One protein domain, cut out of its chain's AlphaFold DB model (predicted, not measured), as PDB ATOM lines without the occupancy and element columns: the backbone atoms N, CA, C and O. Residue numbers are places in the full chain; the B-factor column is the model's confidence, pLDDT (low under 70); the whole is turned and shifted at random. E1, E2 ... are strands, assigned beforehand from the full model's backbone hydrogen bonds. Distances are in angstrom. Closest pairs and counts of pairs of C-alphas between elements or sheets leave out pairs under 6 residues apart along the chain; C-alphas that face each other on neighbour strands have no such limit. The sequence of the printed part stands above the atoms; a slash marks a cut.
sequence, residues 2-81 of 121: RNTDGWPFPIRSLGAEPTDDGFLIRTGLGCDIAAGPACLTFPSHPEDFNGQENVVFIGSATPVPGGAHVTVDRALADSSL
ATOM      1  N   ARG A   2     228.851 149.852 198.110       70.19
ATOM      2  CA  ARG A   2     230.276 149.629 197.803       70.19
ATOM      3  C   ARG A   2     231.145 150.479 198.730       70.19
ATOM      4  O   ARG A   2     230.695 151.542 199.147       70.19
ATOM      5  N   ASN A   3     232.340 150.012 199.081       73.25
ATOM      6  CA  ASN A   3     233.314 150.834 199.801       73.25
ATOM      7  C   ASN A   3     233.947 151.882 198.859       73.25
ATOM      8  O   ASN A   3     233.670 151.896 197.657       73.25
ATOM      9  N   THR A   4     234.809 152.743 199.405       78.31
ATOM     10  CA  THR A   4     235.543 153.787 198.661       78.31
ATOM     11  C   THR A   4     236.386 153.242 197.507       78.31
ATOM     12  O   THR A   4     236.640 153.956 196.546       78.31
ATOM     13  N   ASP A   5     236.753 151.964 197.565       76.56
ATOM     14  CA  ASP A   5     237.547 151.268 196.551       76.56
ATOM     15  C   ASP A   5     236.671 150.518 195.524       76.56
ATOM     16  O   ASP A   5     237.167 149.724 194.725       76.56
ATOM     17  N   GLY A   6     235.347 150.717 195.559       75.81
ATOM     18  CA  GLY A   6     234.398 150.118 194.621       75.81
ATOM     19  C   GLY A   6     234.029 148.656 194.905       75.81
ATOM     20  O   GLY A   6     233.278 148.058 194.129       75.81
ATOM     21  N   TRP A   7     234.484 148.063 196.010       74.44
ATOM     22  CA  TRP A   7     234.174 146.678 196.384       74.44
ATOM     23  C   TRP A   7     232.840 146.555 197.123       74.44
ATOM     24  O   TRP A   7     232.481 147.463 197.869       74.44
ATOM     25  N   PRO A   8     232.108 145.430 196.990       75.25
ATOM     26  CA  PRO A   8     230.900 145.191 197.774       75.25
ATOM     27  C   PRO A   8     231.194 145.246 199.275       75.25
ATOM     28  O   PRO A   8     232.108 144.568 199.754       75.25
ATOM     29  N   PHE A   9     230.412 146.035 200.011       77.62
ATOM     30  CA  PHE A   9     230.554 146.149 201.458       77.62
ATOM     31  C   PHE A   9     230.003 144.882 202.140       77.62
ATOM     32  O   PHE A   9     228.826 144.566 201.943       77.62
ATOM     33  N   PRO A  10     230.813 144.129 202.911       81.00
ATOM     34  CA  PRO A  10     230.322 142.950 203.607       81.00
ATOM     35  C   PRO A  10     229.428 143.370 204.777       81.00
ATOM     36  O   PRO A  10     229.874 144.051 205.699       81.00
ATOM     37  N   ILE A  11     228.174 142.928 204.749       82.38
ATOM     38  CA  ILE A  11     227.203 143.144 205.823       82.38
ATOM     39  C   ILE A  11     227.065 141.883 206.674       82.38
ATOM     40  O   ILE A  11     227.230 140.763 206.189       82.38
ATOM     41  N   ARG A  12     226.774 142.060 207.964       84.31
ATOM     42  CA  ARG A  12     226.541 140.936 208.873       84.31
ATOM     43  C   ARG A  12     225.217 140.254 208.516       84.31
ATOM     44  O   ARG A  12     224.166 140.890 208.579       84.31
ATOM     45  N   SER A  13     225.276 138.959 208.209       87.81
ATOM     46  CA  SER A  13     224.094 138.093 208.200       87.81
ATOM     47  C   SER A  13     223.727 137.720 209.639       87.81
ATOM     48  O   SER A  13     224.604 137.416 210.452       87.81
ATOM     49  N   LEU A  14     222.437 137.801 209.964       92.38
ATOM     50  CA  LEU A  14     221.867 137.359 211.239       92.38
ATOM     51  C   LEU A  14     221.338 135.923 211.167       92.38
ATOM     52  O   LEU A  14     221.100 135.314 212.204       92.38
ATOM     53  N   GLY A  15     221.159 135.394 209.960       91.88
ATOM     54  CA  GLY A  15     220.679 134.043 209.730       91.88
ATOM     55  C   GLY A  15     220.129 133.863 208.322       91.88
ATOM     56  O   GLY A  15     219.928 134.829 207.579       91.88
ATOM     57  N   ALA A  16     219.884 132.602 207.991       93.88
ATOM     58  CA  ALA A  16     219.191 132.172 206.792       93.88
ATOM     59  C   ALA A  16     218.169 131.106 207.196       93.88
ATOM     60  O   ALA A  16     218.521 130.163 207.902       93.88
ATOM     61  N   GLU A  17     216.924 131.266 206.766       95.94
ATOM     62  CA  GLU A  17     215.852 130.296 206.987       95.94
ATOM     63  C   GLU A  17     215.425 129.721 205.632       95.94
ATOM     64  O   GLU A  17     215.240 130.499 204.694       95.94
ATOM     65  N   PRO A  18     215.304 128.392 205.482       94.50
ATOM     66  CA  PRO A  18     214.798 127.806 204.248       94.50
ATOM     67  C   PRO A  18     213.320 128.168 204.039       94.50
ATOM     68  O   PRO A  18     212.549 128.241 204.995       94.50
ATOM     69  N   THR A  19     212.937 128.373 202.783       94.38
ATOM     70  CA  THR A  19     211.555 128.572 202.320       94.38
ATOM     71  C   THR A  19     211.218 127.528 201.254       94.38
ATOM     72  O   THR A  19     212.093 126.774 200.827       94.38
ATOM     73  N   ASP A  20     209.966 127.492 200.793       94.06
ATOM     74  CA  ASP A  20     209.519 126.535 199.767       94.06
ATOM     75  C   ASP A  20     210.280 126.667 198.432       94.06
ATOM     76  O   ASP A  20     210.418 125.698 197.688       94.06
ATOM     77  N   ASP A  21     210.788 127.862 198.129       90.94
ATOM     78  CA  ASP A  21     211.423 128.232 196.861       90.94
ATOM     79  C   ASP A  21     212.881 128.714 197.014       90.94
ATOM     80  O   ASP A  21     213.496 129.156 196.040       90.94
ATOM     81  N   GLY A  22     213.452 128.667 198.222       94.81
ATOM     82  CA  GLY A  22     214.796 129.178 198.473       94.81
ATOM     83  C   GLY A  22     215.081 129.503 199.936       94.81
ATOM     84  O   GLY A  22     214.996 128.630 200.798       94.81
ATOM     85  N   PHE A  23     215.514 130.740 200.208       96.81
ATOM     86  CA  PHE A  23     215.939 131.157 201.547       96.81
ATOM     87  C   PHE A  23     215.546 132.594 201.889       96.81
ATOM     88  O   PHE A  23     215.772 133.523 201.114       96.81
ATOM     89  N   LEU A  24     215.084 132.800 203.120       96.44
ATOM     90  CA  LEU A  24     214.975 134.111 203.740       96.44
ATOM     91  C   LEU A  24     216.289 134.455 204.449       96.44
ATOM     92  O   LEU A  24     216.652 133.842 205.451       96.44
ATOM     93  N   ILE A  25     216.997 135.463 203.947       94.44
ATOM     94  CA  ILE A  25     218.247 135.954 204.525       94.44
ATOM     95  C   ILE A  25     217.948 137.159 205.405       94.44
ATOM     96  O   ILE A  25     217.464 138.178 204.914       94.44
ATOM     97  N   ARG A  26     218.298 137.078 206.691       93.50
ATOM     98  CA  ARG A  26     218.188 138.202 207.628       93.50
ATOM     99  C   ARG A  26     219.507 138.948 207.733       93.50
ATOM    100  O   ARG A  26     220.568 138.344 207.919       93.50
ATOM    101  N   THR A  27     219.443 140.268 207.667       88.69
ATOM    102  CA  THR A  27     220.587 141.165 207.838       88.69
ATOM    103  C   THR A  27     220.330 142.145 208.979       88.69
ATOM    104  O   THR A  27     219.204 142.327 209.437       88.69
ATOM    105  N   GLY A  28     221.405 142.721 209.520       79.12
ATOM    106  CA  GLY A  28     221.289 143.752 210.555       79.12
ATOM    107  C   GLY A  28     220.598 145.022 210.048       79.12
ATOM    108  O   GLY A  28     220.544 145.279 208.845       79.12
ATOM    109  N   LEU A  29     220.107 145.839 210.985       74.50
ATOM    110  CA  LEU A  29     219.499 147.142 210.694       74.50
ATOM    111  C   LEU A  29     220.430 148.029 209.844       74.50
ATOM    112  O   LEU A  29     221.649 148.012 210.016       74.50
ATOM    113  N   GLY A  30     219.835 148.831 208.955       72.06
ATOM    114  CA  GLY A  30     220.547 149.819 208.135       72.06
ATOM    115  C   GLY A  30     221.173 149.280 206.844       72.06
ATOM    116  O   GLY A  30     222.057 149.926 206.289       72.06
ATOM    117  N   CYS A  31     220.751 148.102 206.374       74.19
ATOM    118  CA  CYS A  31     221.239 147.510 205.128       74.19
ATOM    119  C   CYS A  31     220.140 147.464 204.061       74.19
ATOM    120  O   CYS A  31     219.277 146.590 204.109       74.19
ATOM    121  N   ASP A  32     220.234 148.335 203.056       77.62
ATOM    122  CA  ASP A  32     219.396 148.244 201.860       77.62
ATOM    123  C   ASP A  32     219.976 147.201 200.901       77.62
ATOM    124  O   ASP A  32     221.050 147.383 200.307       77.62
ATOM    125  N   ILE A  33     219.272 146.076 200.764       83.94
ATOM    126  CA  ILE A  33     219.603 145.051 199.776       83.94
ATOM    127  C   ILE A  33     218.952 145.442 198.451       83.94
ATOM    128  O   ILE A  33     217.771 145.769 198.400       83.94
ATOM    129  N   ALA A  34     219.735 145.426 197.375       86.50
ATOM    130  CA  ALA A  34     219.214 145.639 196.033       86.50
ATOM    131  C   ALA A  34     218.600 144.343 195.493       86.50
ATOM    132  O   ALA A  34     219.140 143.260 195.725       86.50
ATOM    133  N   ALA A  35     217.513 144.469 194.735       93.38
ATOM    134  CA  ALA A  35     216.974 143.352 193.972       93.38
ATOM    135  C   ALA A  35     217.947 142.925 192.860       93.38
ATOM    136  O   ALA A  35     218.676 143.760 192.313       93.38
ATOM    137  N   GLY A  36     217.922 141.643 192.492       94.56
ATOM    138  CA  GLY A  36     218.641 141.133 191.323       94.56
ATOM    139  C   GLY A  36     219.339 139.790 191.545       94.56
ATOM    140  O   GLY A  36     219.045 139.098 192.517       94.56
ATOM    141  N   PRO A  37     220.268 139.410 190.649       94.25
ATOM    142  CA  PRO A  37     220.959 138.126 190.721       94.25
ATOM    143  C   PRO A  37     221.685 137.921 192.051       94.25
ATOM    144  O   PRO A  37     222.390 138.809 192.538       94.25
ATOM    145  N   ALA A  38     221.546 136.724 192.609       92.56
ATOM    146  CA  ALA A  38     222.068 136.355 193.912       92.56
ATOM    147  C   ALA A  38     222.816 135.017 193.872       92.56
ATOM    148  O   ALA A  38     222.514 134.115 193.089       92.56
ATOM    149  N   CYS A  39     223.803 134.898 194.758       91.62
ATOM    150  CA  CYS A  39     224.551 133.676 195.009       91.62
ATOM    151  C   CYS A  39     224.615 133.459 196.521       91.62
ATOM    152  O   CYS A  39     225.099 134.326 197.252       91.62
ATOM    153  N   LEU A  40     224.125 132.311 196.981       90.69
ATOM    154  CA  LEU A  40     224.229 131.865 198.363       90.69
ATOM    155  C   LEU A  40     225.281 130.771 198.443       90.69
ATOM    156  O   LEU A  40     225.268 129.824 197.665       90.69
ATOM    157  N   THR A  41     226.203 130.904 199.385       90.19
ATOM    158  CA  THR A  41     227.195 129.875 199.685       90.19
ATOM    159  C   THR A  41     227.060 129.513 201.149       90.19
ATOM    160  O   THR A  41     227.273 130.365 202.011       90.19
ATOM    161  N   PHE A  42     226.715 128.259 201.416       87.38
ATOM    162  CA  PHE A  42     226.690 127.687 202.752       87.38
ATOM    163  C   PHE A  42     227.967 126.870 202.941       87.38
ATOM    164  O   PHE A  42     228.070 125.770 202.391       87.38
ATOM    165  N   PRO A  43     228.969 127.414 203.649       81.94
ATOM    166  CA  PRO A  43     230.137 126.643 204.021       81.94
ATOM    167  C   PRO A  43     229.755 125.665 205.134       81.94
ATOM    168  O   PRO A  43     229.262 126.076 206.185       81.94
ATOM    169  N   SER A  44     230.010 124.384 204.915       77.12
ATOM    170  CA  SER A  44     230.024 123.363 205.954       77.12
ATOM    171  C   SER A  44     231.453 122.870 206.144       77.12
ATOM    172  O   SER A  44     232.278 122.841 205.228       77.12
ATOM    173  N   HIS A  45     231.772 122.504 207.374       79.00
ATOM    174  CA  HIS A  45     233.025 121.853 207.708       79.00
ATOM    175  C   HIS A  45     232.740 120.789 208.771       79.00
ATOM    176  O   HIS A  45     231.823 120.969 209.581       79.00
ATOM    177  N   PRO A  46     233.513 119.695 208.803       71.50
ATOM    178  CA  PRO A  46     233.536 118.801 209.951       71.50
ATOM    179  C   PRO A  46     233.940 119.557 211.226       71.50
ATOM    180  O   PRO A  46     234.575 120.613 211.165       71.50
ATOM    181  N   GLU A  47     233.572 119.028 212.391       80.31
ATOM    182  CA  GLU A  47     233.858 119.648 213.697       80.31
ATOM    183  C   GLU A  47     235.357 119.849 213.967       80.31
ATOM    184  O   GLU A  47     235.749 120.786 214.659       80.31
ATOM    185  N   ASP A  48     236.201 119.012 213.364       81.19
ATOM    186  CA  ASP A  48     237.659 119.091 213.442       81.19
ATOM    187  C   ASP A  48     238.277 120.027 212.382       81.19
ATOM    188  O   ASP A  48     239.499 120.163 212.305       81.19
ATOM    189  N   PHE A  49     237.435 120.692 211.576       72.50
ATOM    190  CA  PHE A  49     237.814 121.626 210.513       72.50
ATOM    191  C   PHE A  49     238.818 121.042 209.497       72.50
ATOM    192  O   PHE A  49     239.580 121.785 208.870       72.50
ATOM    193  N   ASN A  50     238.832 119.719 209.299       70.25
ATOM    194  CA  ASN A  50     239.770 119.055 208.383       70.25
ATOM    195  C   ASN A  50     239.361 119.132 206.893       70.25
ATOM    196  O   ASN A  50     240.118 118.724 206.007       70.25
ATOM    197  N   GLY A  51     238.182 119.685 206.611       60.38
ATOM    198  CA  GLY A  51     237.596 119.812 205.285       60.38
ATOM    199  C   GLY A  51     236.650 121.005 205.211       60.38
ATOM    200  O   GLY A  51     236.183 121.509 206.228       60.38
ATOM    201  N   GLN A  52     236.386 121.472 203.995       63.91
ATOM    202  CA  GLN A  52     235.383 122.496 203.741       63.91
ATOM    203  C   GLN A  52     234.589 122.086 202.510       63.91
ATOM    204  O   GLN A  52     235.151 121.927 201.422       63.91
ATOM    205  N   GLU A  53     233.289 121.949 202.697       68.25
ATOM    206  CA  GLU A  53     232.322 121.781 201.629       68.25
ATOM    207  C   GLU A  53     231.543 123.086 201.497       68.25
ATOM    208  O   GLU A  53     231.285 123.792 202.468       68.25
ATOM    209  N   ASN A  54     231.226 123.463 200.264       77.19
ATOM    210  CA  ASN A  54     230.444 124.658 199.995       77.19
ATOM    211  C   ASN A  54     229.257 124.235 199.149       77.19
ATOM    212  O   ASN A  54     229.426 123.891 197.977       77.19
ATOM    213  N   VAL A  55     228.063 124.307 199.726       83.62
ATOM    214  CA  VAL A  55     226.840 124.199 198.938       83.62
ATOM    215  C   VAL A  55     226.547 125.582 198.377       83.62
ATOM    216  O   VAL A  55     226.396 126.548 199.128       83.62
ATOM    217  N   VAL A  56     226.527 125.690 197.049       88.19
ATOM    218  CA  VAL A  56     226.323 126.960 196.352       88.19
ATOM    219  C   VAL A  56     224.983 126.930 195.633       88.19
ATOM    220  O   VAL A  56     224.730 126.044 194.821       88.19
ATOM    221  N   PHE A  57     224.147 127.927 195.890       88.94
ATOM    222  CA  PHE A  57     222.877 128.147 195.206       88.94
ATOM    223  C   PHE A  57     222.926 129.465 194.448       88.94
ATOM    224  O   PHE A  57     223.477 130.450 194.941       88.94
ATOM    225  N   ILE A  58     222.341 129.491 193.255       92.88
ATOM    226  CA  ILE A  58     222.166 130.723 192.485       92.88
ATOM    227  C   ILE A  58     220.690 130.966 192.216       92.88
ATOM    228  O   ILE A  58     219.913 130.021 192.073       92.88
ATOM    229  N   GLY A  59     220.332 132.239 192.134       93.31
ATOM    230  CA  GLY A  59     218.982 132.660 191.813       93.31
ATOM    231  C   GLY A  59     218.842 134.170 191.873       93.31
ATOM    232  O   GLY A  59     219.754 134.891 191.454       93.31
ATOM    233  N   SER A  60     217.731 134.655 192.422       96.25
ATOM    234  CA  SER A  60     217.414 136.085 192.476       96.25
ATOM    235  C   SER A  60     216.996 136.520 193.877       96.25
ATOM    236  O   SER A  60     216.203 135.851 194.531       96.25
ATOM    237  N   ALA A  61     217.532 137.650 194.335       95.69
ATOM    238  CA  ALA A  61     217.163 138.291 195.588       95.69
ATOM    239  C   ALA A  61     216.066 139.336 195.368       95.69
ATOM    240  O   ALA A  61     216.197 140.223 194.519       95.69
ATOM    241  N   THR A  62     215.046 139.279 196.217       96.50
ATOM    242  CA  THR A  62     214.010 140.296 196.380       96.50
ATOM    243  C   THR A  62     214.150 140.915 197.776       96.50
ATOM    244  O   THR A  62     214.164 140.178 198.766       96.50
ATOM    245  N   PRO A  63     214.277 142.248 197.904       94.25
ATOM    246  CA  PRO A  63     214.390 142.910 199.201       94.25
ATOM    247  C   PRO A  63     213.125 142.712 200.036       94.25
ATOM    248  O   PRO A  63     212.012 142.829 199.526       94.25
ATOM    249  N   VAL A  64     213.300 142.462 201.331       92.44
ATOM    250  CA  VAL A  64     212.210 142.383 202.314       92.44
ATOM    251  C   VAL A  64     212.612 143.150 203.577       92.44
ATOM    252  O   VAL A  64     213.802 143.422 203.773       92.44
ATOM    253  N   PRO A  65     211.669 143.516 204.462       90.00
ATOM    254  CA  PRO A  65     212.021 144.164 205.720       90.00
ATOM    255  C   PRO A  65     213.062 143.350 206.508       90.00
ATOM    256  O   PRO A  65     212.828 142.196 206.858       90.00
ATOM    257  N   GLY A  66     214.223 143.956 206.776       88.69
ATOM    258  CA  GLY A  66     215.311 143.320 207.528       88.69
ATOM    259  C   GLY A  66     216.146 142.298 206.746       88.69
ATOM    260  O   GLY A  66     216.857 141.509 207.372       88.69
ATOM    261  N   GLY A  67     216.075 142.275 205.409       93.00
ATOM    262  CA  GLY A  67     216.898 141.366 204.617       93.00
ATOM    263  C   GLY A  67     216.473 141.196 203.161       93.00
ATOM    264  O   GLY A  67     216.118 142.154 202.476       93.00
ATOM    265  N   ALA A  68     216.560 139.960 202.671       94.69
ATOM    266  CA  ALA A  68     216.117 139.585 201.331       94.69
ATOM    267  C   ALA A  68     215.587 138.152 201.313       94.69
ATOM    268  O   ALA A  68     216.127 137.271 201.980       94.69
ATOM    269  N   HIS A  69     214.566 137.916 200.500       96.50
ATOM    270  CA  HIS A  69     214.175 136.577 200.086       96.50
ATOM    271  C   HIS A  69     214.929 136.239 198.804       96.50
ATOM    272  O   HIS A  69     214.916 137.016 197.850       96.50
ATOM    273  N   VAL A  70     215.641 135.120 198.800       96.69
ATOM    274  CA  VAL A  70     216.365 134.617 197.638       96.69
ATOM    275  C   VAL A  70     215.639 133.391 197.111       96.69
ATOM    276  O   VAL A  70     215.721 132.328 197.727       96.69
ATOM    277  N   THR A  71     214.976 133.534 195.969       96.50
ATOM    278  CA  THR A  71     214.445 132.399 195.207       96.50
ATOM    279  C   THR A  71     215.612 131.696 194.523       96.50
ATOM    280  O   THR A  71     216.480 132.353 193.936       96.50
ATOM    281  N   VAL A  72     215.671 130.372 194.632       93.25
ATOM    282  CA  VAL A  72     216.768 129.551 194.116       93.25
ATOM    283  C   VAL A  72     216.364 128.923 192.789       93.25
ATOM    284  O   VAL A  72     215.446 128.114 192.730       93.25
ATOM    285  N   ASP A  73     217.118 129.229 191.736       88.56
ATOM    286  CA  ASP A  73     216.903 128.639 190.412       88.56
ATOM    287  C   ASP A  73     217.601 127.281 190.296       88.56
ATOM    288  O   ASP A  73     217.092 126.344 189.680       88.56
ATOM    289  N   ARG A  74     218.812 127.170 190.862       82.88
ATOM    290  CA  ARG A  74     219.574 125.918 190.877       82.88
ATOM    291  C   ARG A  74     220.661 125.893 191.944       82.88
ATOM    292  O   ARG A  74     221.273 126.913 192.272       82.88
ATOM    293  N   ALA A  75     221.000 124.684 192.376       81.94
ATOM    294  CA  ALA A  75     222.274 124.417 193.022       81.94
ATOM    295  C   ALA A  75     223.392 124.370 191.967       81.94
ATOM    296  O   ALA A  75     223.290 123.679 190.950       81.94
ATOM    297  N   LEU A  76     224.483 125.094 192.207       75.25
ATOM    298  CA  LEU A  76     225.755 124.843 191.540       75.25
ATOM    299  C   LEU A  76     226.355 123.598 192.197       75.25
ATOM    300  O   LEU A  76     227.053 123.700 193.207       75.25
ATOM    301  N   ALA A  77     226.032 122.428 191.640       51.31
ATOM    302  CA  ALA A  77     226.627 121.166 192.055       51.31
ATOM    303  C   ALA A  77     228.156 121.306 192.068       51.31
ATOM    304  O   ALA A  77     228.763 121.697 191.070       51.31
ATOM    305  N   ASP A  78     228.736 121.043 193.236       47.25
ATOM    306  CA  ASP A  78     230.164 120.976 193.500       47.25
ATOM    307  C   ASP A  78     231.015 122.089 192.869       47.25
ATOM    308  O   ASP A  78     231.859 121.876 192.000       47.25
ATOM    309  N   SER A  79     230.949 123.268 193.493       41.00
ATOM    310  CA  SER A  79     232.173 124.070 193.659       41.00
ATOM    311  C   SER A  79     233.098 123.466 194.725       41.00
ATOM    312  O   SER A  79     233.947 124.157 195.286       41.00
ATOM    313  N   SER A  80     232.971 122.170 195.018       41.94
ATOM    314  CA  SER A  80     234.080 121.382 195.521       41.94
ATOM    315  C   SER A  80     235.251 121.621 194.576       41.94
ATOM    316  O   SER A  80     235.109 121.587 193.355       41.94
ATOM    317  N   LEU A  81     236.430 121.903 195.117       42.19
ATOM    318  CA  LEU A  81     237.683 121.949 194.368       42.19
ATOM    319  C   LEU A  81     237.969 120.550 193.765       42.19
ATOM    320  O   LEU A  81     238.887 119.849 194.189       42.19
TER     321      LEU A  81
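What this domain is: This is residues 2 to 81 of the 121 residues of an uncharacterized protein of Microbispora sp. SCL1-1 (UniProt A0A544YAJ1). One strongly twisted, curled sheet of five antiparallel strands forms an open trough, from which residues 3 to 9 and 46 to 51 stick out. Eighty residues are printed, with five named strands, E1 to E5, in sheet order E1 E2 E5 E4 E3: all strand. It is only just compact, close to loose: radius of gyration of the C-alphas 13.9 A, spans 36 by 33 by 21 A.

Where its parts are: E1, residues 13 to 19, begins at C-alpha 13 (224.094, 138.093, 208.200) and measures 16.8 A; E2, residues 22 to 27, 16.3 A; E3, residues 36 to 44, 25.7 A. E4, residues 53 to 64, 28.8 A, bends by 75 degrees at residue 60. E5, residues 67 to 76, 22.9 A, bends by 80 degrees at residue 73 and ends at (225.755, 124.843, 191.540).

How they stand to each other: Hairpin E1 and E2 has N 14 and O 26 at 2.8 A; E2 and E5, antiparallel, N 25 and O 68 at 2.8 A. E3, E4 and E5 form a meander, successive antiparallel neighbours, with N 40 and O 57, and N 62 and O 69, at 2.8 A. With E2, E5's neighbour, before it, this is a Greek key. E1 and E3 are apart.

The domain as a whole: The farthest C-alphas, Thr 4 and Asp 48, are 37.8 A apart. The printed part has no cut or long link. Residues 51 to 53 and 77 to 81 have pLDDT under 70.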